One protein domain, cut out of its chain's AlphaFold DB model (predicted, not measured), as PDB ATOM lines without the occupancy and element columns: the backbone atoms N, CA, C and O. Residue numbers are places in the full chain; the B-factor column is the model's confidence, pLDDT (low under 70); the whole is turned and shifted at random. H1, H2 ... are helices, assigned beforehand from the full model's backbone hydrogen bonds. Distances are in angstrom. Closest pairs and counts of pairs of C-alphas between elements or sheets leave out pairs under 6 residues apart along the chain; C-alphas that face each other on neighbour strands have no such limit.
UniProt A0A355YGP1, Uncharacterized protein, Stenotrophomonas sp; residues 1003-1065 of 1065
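AT A GLANCE: This is residues 1003 to 1065 of the 1065 residues of an uncharacterized protein of Stenotrophomonas sp (UniProt A0A355YGP1). H1, H2 and H5 stand side by side in a row, with H2 in the middle and H4 crossing it on the way to H5, which comes close to H2 without clearly touching it. H1 and H2 make a hairpin whose link, residues 1015 to 1020, sticks out, while the tiny H3 packs on the first residues of H1. The printed part has 63 residues with five named helices, H1 to H5 in order, and no named strand: all helix. It is compact, with a radius of gyration of the C-alphas of 11.7 A and spans of 33 by 25 by 15 A.

IN THESE COORDINATES: Find C-alpha 1003 at (8.619, 25.742, 18.298); from there H1 runs 16.4 A to residue 1014. H2, residues 1021 to 1030, covers 14.4 A, and H3 is residues 1032 to 1035, 5.6 A. H4, residues 1042 to 1050, covers 12.2 A. H5, residues 1052 to 1062, covers 15.2 A and ends at C-alpha 1062, (1.050, 39.643, 28.770).

HOW THE PARTS SIT: Look first at the hairpin: H1 and H2 touch, closest at the C-alphas of Ala 1014 and Ile 1024, 6.5 A, opposite ways at a shallow tilt of 10 degrees. H1 touches H3 with residues 1003 to 1007 alone, closest at the C-alphas of Gly 1003 and Ala 1034, 3.7 A. H2 touches H4 at the C-alphas of Ala 1025 and Leu 1044, 4.4 A, only just about perpendicular at 71 degrees. H4 and H5 touch only at the corner, and only just, with 3 pairs of C-alphas within 8 A; the closest are Leu 1048 and Phe 1055, 5.2 A. H1 and H5 are apart. In H1, H2, H4 and H5 every O i to N i+4 pair is within hydrogen-bond range; H3 is too short for one.

THE WHOLE: The C-alphas of Asn 1016 and Pro 1065, the chain's last residue, are the farthest apart, 36.3 A. The printed part has no cut and no long link. Look for pLDDT under 70 at residues 1036 to 1040, 1053, 1056 and 1059 to 1065.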
ATOM      1  N   GLY A1003       9.622  24.813  18.817       81.19
ATOM      2  CA  GLY A1003       8.619  25.742  18.298       81.19
ATOM      3  C   GLY A1003       8.091  25.357  16.913       81.19
ATOM      4  O   GLY A1003       6.899  25.491  16.643       81.19
ATOM      5  N   TYR A1004       8.934  24.782  16.050       81.44
ATOM      6  CA  TYR A1004       8.503  24.353  14.721       81.44
ATOM      7  C   TYR A1004       7.388  23.295  14.792       81.44
ATOM      8  O   TYR A1004       6.383  23.405  14.079       81.44
ATOM      9  N   ARG A1005       7.524  22.294  15.666       83.56
ATOM     10  CA  ARG A1005       6.523  21.234  15.839       83.56
ATOM     11  C   ARG A1005       5.254  21.725  16.537       83.56
ATOM     12  O   ARG A1005       4.167  21.327  16.124       83.56
ATOM     13  N   ILE A1006       5.368  22.617  17.524       87.25
ATOM     14  CA  ILE A1006       4.204  23.246  18.181       87.25
ATOM     15  C   ILE A1006       3.377  24.037  17.162       87.25
ATOM     16  O   ILE A1006       2.169  23.823  17.050       87.25
ATOM     17  N   ALA A1007       4.028  24.885  16.358       85.75
ATOM     18  CA  ALA A1007       3.355  25.648  15.312       85.75
ATOM     19  C   ALA A1007       2.664  24.725  14.293       85.75
ATOM     20  O   ALA A1007       1.516  24.962  13.922       85.75
ATOM     21  N   ARG A1008       3.312  23.618  13.891       85.75
ATOM     22  CA  ARG A1008       2.715  22.636  12.968       85.75
ATOM     23  C   ARG A1008       1.457  21.972  13.542       85.75
ATOM     24  O   ARG A1008       0.489  21.801  12.804       85.75
ATOM     25  N   ALA A1009       1.452  21.626  14.830       87.69
ATOM     26  CA  ALA A1009       0.290  21.039  15.498       87.69
ATOM     27  C   ALA A1009      -0.890  22.023  15.586       87.69
ATOM     28  O   ALA A1009      -2.031  21.654  15.309       87.69
ATOM     29  N   ILE A1010      -0.620  23.294  15.897       88.88
ATOM     30  CA  ILE A1010      -1.640  24.354  15.912       88.88
ATOM     31  C   ILE A1010      -2.183  24.602  14.495       88.88
ATOM     32  O   ILE A1010      -3.393  24.733  14.308       88.88
ATOM     33  N   ASP A1011      -1.321  24.591  13.475       86.50
ATOM     34  CA  ASP A1011      -1.735  24.700  12.073       86.50
ATOM     35  C   ASP A1011      -2.577  23.492  11.622       86.50
ATOM     36  O   ASP A1011      -3.459  23.633  10.773       86.50
ATOM     37  N   ALA A1012      -2.328  22.298  12.173       85.44
ATOM     38  CA  ALA A1012      -3.154  21.119  11.930       85.44
ATOM     39  C   ALA A1012      -4.559  21.274  12.540       85.44
ATOM     40  O   ALA A1012      -5.539  20.975  11.859       85.44
ATOM     41  N   LEU A1013      -4.672  21.827  13.757       85.81
ATOM     42  CA  LEU A1013      -5.965  22.194  14.354       85.81
ATOM     43  C   LEU A1013      -6.704  23.244  13.514       85.81
ATOM     44  O   LEU A1013      -7.911  23.138  13.322       85.81
ATOM     45  N   ALA A1014      -5.979  24.219  12.963       83.88
ATOM     46  CA  ALA A1014      -6.551  25.285  12.144       83.88
ATOM     47  C   ALA A1014      -7.156  24.817  10.810       83.88
ATOM     48  O   ALA A1014      -7.934  25.552  10.207       83.88
ATOM     49  N   LYS A1015      -6.813  23.610  10.343       82.75
ATOM     50  CA  LYS A1015      -7.409  22.996   9.145       82.75
ATOM     51  C   LYS A1015      -8.749  22.314   9.422       82.75
ATOM     52  O   LYS A1015      -9.402  21.895   8.471       82.75
ATOM     53  N   ASN A1016      -9.132  22.155  10.690       79.38
ATOM     54  CA  ASN A1016     -10.384  21.526  11.076       79.38
ATOM     55  C   ASN A1016     -11.430  22.586  11.449       79.38
ATOM     56  O   ASN A1016     -11.333  23.222  12.498       79.38
ATOM     57  N   ASP A1017     -12.463  22.732  10.615       75.12
ATOM     58  CA  ASP A1017     -13.531  23.728  10.790       75.12
ATOM     59  C   ASP A1017     -14.382  23.514  12.059       75.12
ATOM     60  O   ASP A1017     -15.186  24.374  12.421       75.12
ATOM     61  N   THR A1018     -14.227  22.380  12.754       75.62
ATOM     62  CA  THR A1018     -14.921  22.105  14.020       75.62
ATOM     63  C   THR A1018     -14.241  22.735  15.240       75.62
ATOM     64  O   THR A1018     -14.875  22.834  16.292       75.62
ATOM     65  N   VAL A1019     -12.988  23.196  15.122       79.75
ATOM     66  CA  VAL A1019     -12.262  23.869  16.209       79.75
ATOM     67  C   VAL A1019     -12.528  25.379  16.145       79.75
ATOM     68  O   VAL A1019     -12.242  26.012  15.126       79.75
ATOM     69  N   PRO A1020     -13.042  26.018  17.215       81.19
ATOM     70  CA  PRO A1020     -13.308  27.454  17.195       81.19
ATOM     71  C   PRO A1020     -12.040  28.281  16.936       81.19
ATOM     72  O   PRO A1020     -11.026  28.113  17.614       81.19
ATOM     73  N   ARG A1021     -12.126  29.264  16.029       80.94
ATOM     74  CA  ARG A1021     -11.015  30.179  15.685       80.94
ATOM     75  C   ARG A1021     -10.380  30.854  16.903       80.94
ATOM     76  O   ARG A1021      -9.160  30.980  16.960       80.94
ATOM     77  N   ARG A1022     -11.189  31.214  17.906       78.12
ATOM     78  CA  ARG A1022     -10.716  31.810  19.167       78.12
ATOM     79  C   ARG A1022      -9.781  30.877  19.946       78.12
ATOM     80  O   ARG A1022      -8.809  31.349  20.519       78.12
ATOM     81  N   VAL A1023     -10.027  29.564  19.936       80.00
ATOM     82  CA  VAL A1023      -9.155  28.572  20.596       80.00
ATOM     83  C   VAL A1023      -7.793  28.515  19.901       80.00
ATOM     84  O   VAL A1023      -6.758  28.530  20.560       80.00
ATOM     85  N   ILE A1024      -7.787  28.547  18.567       86.56
ATOM     86  CA  ILE A1024      -6.555  28.578  17.768       86.56
ATOM     87  C   ILE A1024      -5.772  29.874  18.024       86.56
ATOM     88  O   ILE A1024      -4.559  29.825  18.221       86.56
ATOM     89  N   ALA A1025      -6.451  31.025  18.086       83.94
ATOM     90  CA  ALA A1025      -5.825  32.309  18.401       83.94
ATOM     91  C   ALA A1025      -5.187  32.326  19.801       83.94
ATOM     92  O   ALA A1025      -4.074  32.822  19.961       83.94
ATOM     93  N   VAL A1026      -5.846  31.735  20.806       83.00
ATOM     94  CA  VAL A1026      -5.292  31.607  22.164       83.00
ATOM     95  C   VAL A1026      -4.043  30.723  22.177       83.00
ATOM     96  O   VAL A1026      -3.053  31.106  22.797       83.00
ATOM     97  N   PHE A1027      -4.027  29.596  21.459       86.38
ATOM     98  CA  PHE A1027      -2.811  28.780  21.345       86.38
ATOM     99  C   PHE A1027      -1.679  29.510  20.615       86.38
ATOM    100  O   PHE A1027      -0.537  29.460  21.064       86.38
ATOM    101  N   GLN A1028      -1.980  30.244  19.539       88.44
ATOM    102  CA  GLN A1028      -0.986  31.071  18.844       88.44
ATOM    103  C   GLN A1028      -0.406  32.175  19.738       88.44
ATOM    104  O   GLN A1028       0.765  32.508  19.601       88.44
ATOM    105  N   PHE A1029      -1.199  32.724  20.662       85.81
ATOM    106  CA  PHE A1029      -0.722  33.685  21.655       85.81
ATOM    107  C   PHE A1029       0.140  33.019  22.738       85.81
ATOM    108  O   PHE A1029       1.246  33.477  23.007       85.81
ATOM    109  N   GLN A1030      -0.326  31.909  23.324       83.75
ATOM    110  CA  GLN A1030       0.405  31.169  24.362       83.75
ATOM    111  C   GLN A1030       1.755  30.631  23.868       83.75
ATOM    112  O   GLN A1030       2.712  30.567  24.634       83.75
ATOM    113  N   TYR A1031       1.836  30.275  22.584       85.62
ATOM    114  CA  TYR A1031       3.036  29.744  21.941       85.62
ATOM    115  C   TYR A1031       3.632  30.710  20.913       85.62
ATOM    116  O   TYR A1031       4.219  30.269  19.928       85.62
ATOM    117  N   PHE A1032       3.506  32.026  21.110       84.25
ATOM    118  CA  PHE A1032       3.904  33.012  20.096       84.25
ATOM    119  C   PHE A1032       5.370  32.884  19.645       84.25
ATOM    120  O   PHE A1032       5.644  32.935  18.447       84.25
ATOM    121  N   GLY A1033       6.298  32.602  20.569       74.50
ATOM    122  CA  GLY A1033       7.719  32.375  20.252       74.50
ATOM    123  C   GLY A1033       7.967  31.216  19.271       74.50
ATOM    124  O   GLY A1033       8.947  31.212  18.532       74.50
ATOM    125  N   ALA A1034       7.039  30.256  19.175       77.62
ATOM    126  CA  ALA A1034       7.102  29.163  18.204       77.62
ATOM    127  C   ALA A1034       6.950  29.636  16.742       77.62
ATOM    128  O   ALA A1034       7.366  28.937  15.816       77.62
ATOM    129  N   TYR A1035       6.379  30.827  16.533       73.56
ATOM    130  CA  TYR A1035       6.110  31.424  15.226       73.56
ATOM    131  C   TYR A1035       7.171  32.454  14.782       73.56
ATOM    132  O   TYR A1035       7.040  32.999  13.693       73.56
ATOM    133  N   GLU A1036       8.253  32.698  15.536       64.06
ATOM    134  CA  GLU A1036       9.299  33.678  15.158       64.06
ATOM    135  C   GLU A1036      10.082  33.299  13.887       64.06
ATOM    136  O   GLU A1036      10.576  34.161  13.162       64.06
ATOM    137  N   THR A1037      10.177  32.002  13.583       51.72
ATOM    138  CA  THR A1037      10.942  31.470  12.438       51.72
ATOM    139  C   THR A1037      10.069  31.089  11.235       51.72
ATOM    140  O   THR A1037      10.585  30.660  10.200       51.72
ATOM    141  N   ARG A1038       8.739  31.239  11.328       50.97
ATOM    142  CA  ARG A1038       7.780  30.917  10.258       50.97
ATOM    143  C   ARG A1038       6.727  32.012  10.099       50.97
ATOM    144  O   ARG A1038       6.654  32.950  10.871       50.97
ATOM    145  N   LYS A1039       5.944  31.908   9.019       56.34
ATOM    146  CA  LYS A1039       4.829  32.807   8.689       56.34
ATOM    147  C   LYS A1039       4.037  33.218   9.935       56.34
ATOM    148  O   LYS A1039       3.774  32.395  10.805       56.34
ATOM    149  N   SER A1040       3.637  34.487   9.937       62.72
ATOM    150  CA  SER A1040       2.871  35.159  10.982       62.72
ATOM    151  C   SER A1040       1.742  34.302  11.565       62.72
ATOM    152  O   SER A1040       1.054  33.590  10.828       62.72
ATOM    153  N   ALA A1041       1.515  34.432  12.877       78.56
ATOM    154  CA  ALA A1041       0.342  33.931  13.593       78.56
ATOM    155  C   ALA A1041      -0.945  34.590  13.048       78.56
ATOM    156  O   ALA A1041      -1.514  35.508  13.631       78.56
ATOM    157  N   SER A1042      -1.349  34.190  11.841       80.75
ATOM    158  CA  SER A1042      -2.294  34.933  11.003       80.75
ATOM    159  C   SER A1042      -3.712  34.934  11.562       80.75
ATOM    160  O   SER A1042      -4.419  35.925  11.401       80.75
ATOM    161  N   ILE A1043      -4.111  33.864  12.257       85.38
ATOM    162  CA  ILE A1043      -5.403  33.787  12.946       85.38
ATOM    163  C   ILE A1043      -5.377  34.705  14.171       85.38
ATOM    164  O   ILE A1043      -6.281  35.517  14.302       85.38
ATOM    165  N   LEU A1044      -4.319  34.682  14.988       85.94
ATOM    166  CA  LEU A1044      -4.133  35.618  16.100       85.94
ATOM    167  C   LEU A1044      -4.187  37.075  15.631       85.94
ATOM    168  O   LEU A1044      -4.974  37.847  16.163       85.94
ATOM    169  N   PHE A1045      -3.413  37.459  14.611       85.31
ATOM    170  CA  PHE A1045      -3.438  38.832  14.095       85.31
ATOM    171  C   PHE A1045      -4.799  39.220  13.508       85.31
ATOM    172  O   PHE A1045      -5.233  40.355  13.690       85.31
ATOM    173  N   ALA A1046      -5.490  38.291  12.841       84.19
ATOM    174  CA  ALA A1046      -6.839  38.531  12.345       84.19
ATOM    175  C   ALA A1046      -7.852  38.718  13.486       84.19
ATOM    176  O   ALA A1046      -8.684  39.614  13.397       84.19
ATOM    177  N   GLU A1047      -7.790  37.922  14.556       83.12
ATOM    178  CA  GLU A1047      -8.672  38.093  15.717       83.12
ATOM    179  C   GLU A1047      -8.334  39.391  16.479       83.12
ATOM    180  O   GLU A1047      -9.236  40.159  16.793       83.12
ATOM    181  N   LEU A1048      -7.048  39.717  16.678       82.06
ATOM    182  CA  LEU A1048      -6.612  40.973  17.311       82.06
ATOM    183  C   LEU A1048      -7.058  42.225  16.539       82.06
ATOM    184  O   LEU A1048      -7.385  43.241  17.147       82.06
ATOM    185  N   ALA A1049      -7.070  42.168  15.203       82.25
ATOM    186  CA  ALA A1049      -7.514  43.280  14.364       82.25
ATOM    187  C   ALA A1049      -9.041  43.471  14.365       82.25
ATOM    188  O   ALA A1049      -9.510  44.576  14.094       82.25
ATOM    189  N   ASN A1050      -9.812  42.413  14.646       81.00
ATOM    190  CA  ASN A1050     -11.275  42.414  14.544       81.00
ATOM    191  C   ASN A1050     -12.000  42.428  15.905       81.00
ATOM    192  O   ASN A1050     -13.174  42.795  15.943       81.00
ATOM    193  N   ASP A1051     -11.330  42.072  17.006       78.31
ATOM    194  CA  ASP A1051     -11.900  42.025  18.360       78.31
ATOM    195  C   ASP A1051     -11.036  42.808  19.379       78.31
ATOM    196  O   ASP A1051     -10.097  42.270  19.980       78.31
ATOM    197  N   PRO A1052     -11.358  44.097  19.619       70.94
ATOM    198  CA  PRO A1052     -10.664  44.928  20.602       70.94
ATOM    199  C   PRO A1052     -10.767  44.426  22.051       70.94
ATOM    200  O   PRO A1052      -9.880  44.722  22.850       70.94
ATOM    201  N   LEU A1053     -11.823  43.685  22.420       67.94
ATOM    202  CA  LEU A1053     -11.957  43.124  23.770       67.94
ATOM    203  C   LEU A1053     -10.987  41.961  23.955       67.94
ATOM    204  O   LEU A1053     -10.290  41.906  24.966       67.94
ATOM    205  N   PHE A1054     -10.876  41.093  22.951       70.62
ATOM    206  CA  PHE A1054      -9.884  40.021  22.935       70.62
ATOM    207  C   PHE A1054      -8.445  40.562  22.963       70.62
ATOM    208  O   PHE A1054      -7.613  40.046  23.709       70.62
ATOM    209  N   PHE A1055      -8.149  41.652  22.242       73.62
ATOM    210  CA  PHE A1055      -6.858  42.347  22.357       73.62
ATOM    211  C   PHE A1055      -6.568  42.798  23.796       73.62
ATOM    212  O   PHE A1055      -5.478  42.547  24.311       73.62
ATOM    213  N   MET A1056      -7.544  43.423  24.465       64.06
ATOM    214  CA  MET A1056      -7.384  43.866  25.852       64.06
ATOM    215  C   MET A1056      -7.216  42.690  26.825       64.06
ATOM    216  O   MET A1056      -6.382  42.770  27.725       64.06
ATOM    217  N   GLU A1057      -7.942  41.583  26.636       70.06
ATOM    218  CA  GLU A1057      -7.772  40.351  27.422       70.06
ATOM    219  C   GLU A1057      -6.332  39.819  27.322       70.06
ATOM    220  O   GLU A1057      -5.691  39.563  28.343       70.06
ATOM    221  N   LEU A1058      -5.788  39.713  26.104       72.56
ATOM    222  CA  LEU A1058      -4.426  39.227  25.870       72.56
ATOM    223  C   LEU A1058      -3.352  40.201  26.377       72.56
ATOM    224  O   LEU A1058      -2.362  39.767  26.965       72.56
ATOM    225  N   ALA A1059      -3.561  41.511  26.229       68.69
ATOM    226  CA  ALA A1059      -2.672  42.524  26.794       68.69
ATOM    227  C   ALA A1059      -2.609  42.424  28.329       68.69
ATOM    228  O   ALA A1059      -1.529  42.487  28.910       68.69
ATOM    229  N   THR A1060      -3.744  42.180  28.989       65.56
ATOM    230  CA  THR A1060      -3.795  42.000  30.451       65.56
ATOM    231  C   THR A1060      -3.068  40.726  30.905       65.56
ATOM    232  O   THR A1060      -2.530  40.671  32.006       65.56
ATOM    233  N   LEU A1061      -3.030  39.692  30.057       62.28
ATOM    234  CA  LEU A1061      -2.288  38.455  30.321       62.28
ATOM    235  C   LEU A1061      -0.775  38.604  30.086       62.28
ATOM    236  O   LEU A1061       0.004  38.002  30.822       62.28
ATOM    237  N   ALA A1062      -0.361  39.393  29.089       62.47
ATOM    238  CA  ALA A1062       1.050  39.643  28.770       62.47
ATOM    239  C   ALA A1062       1.728  40.598  29.765       62.47
ATOM    240  O   ALA A1062       2.900  40.431  30.095       62.47
ATOM    241  N   PHE A1063       0.984  41.589  30.253       51.50
ATOM    242  CA  PHE A1063       1.471  42.608  31.170       51.50
ATOM    243  C   PHE A1063       0.763  42.426  32.516       51.50
ATOM    244  O   PHE A1063      -0.329  42.954  32.727       51.50
ATOM    245  N   LYS A1064       1.361  41.652  33.435       32.88
ATOM    246  CA  LYS A1064       0.887  41.654  34.829       32.88
ATOM    247  C   LYS A1064       1.033  43.083  35.391       32.88
ATOM    248  O   LYS A1064       2.084  43.680  35.157       32.88
ATOM    249  N   PRO A1065       0.018  43.627  36.084       38.50
ATOM    250  CA  PRO A1065       0.116  44.934  36.733       38.50
ATOM    251  C   PRO A1065       1.172  44.974  37.841       38.50
ATOM    252  O   PRO A1065       1.430  43.913  38.460       38.50
TER     253      PRO A1065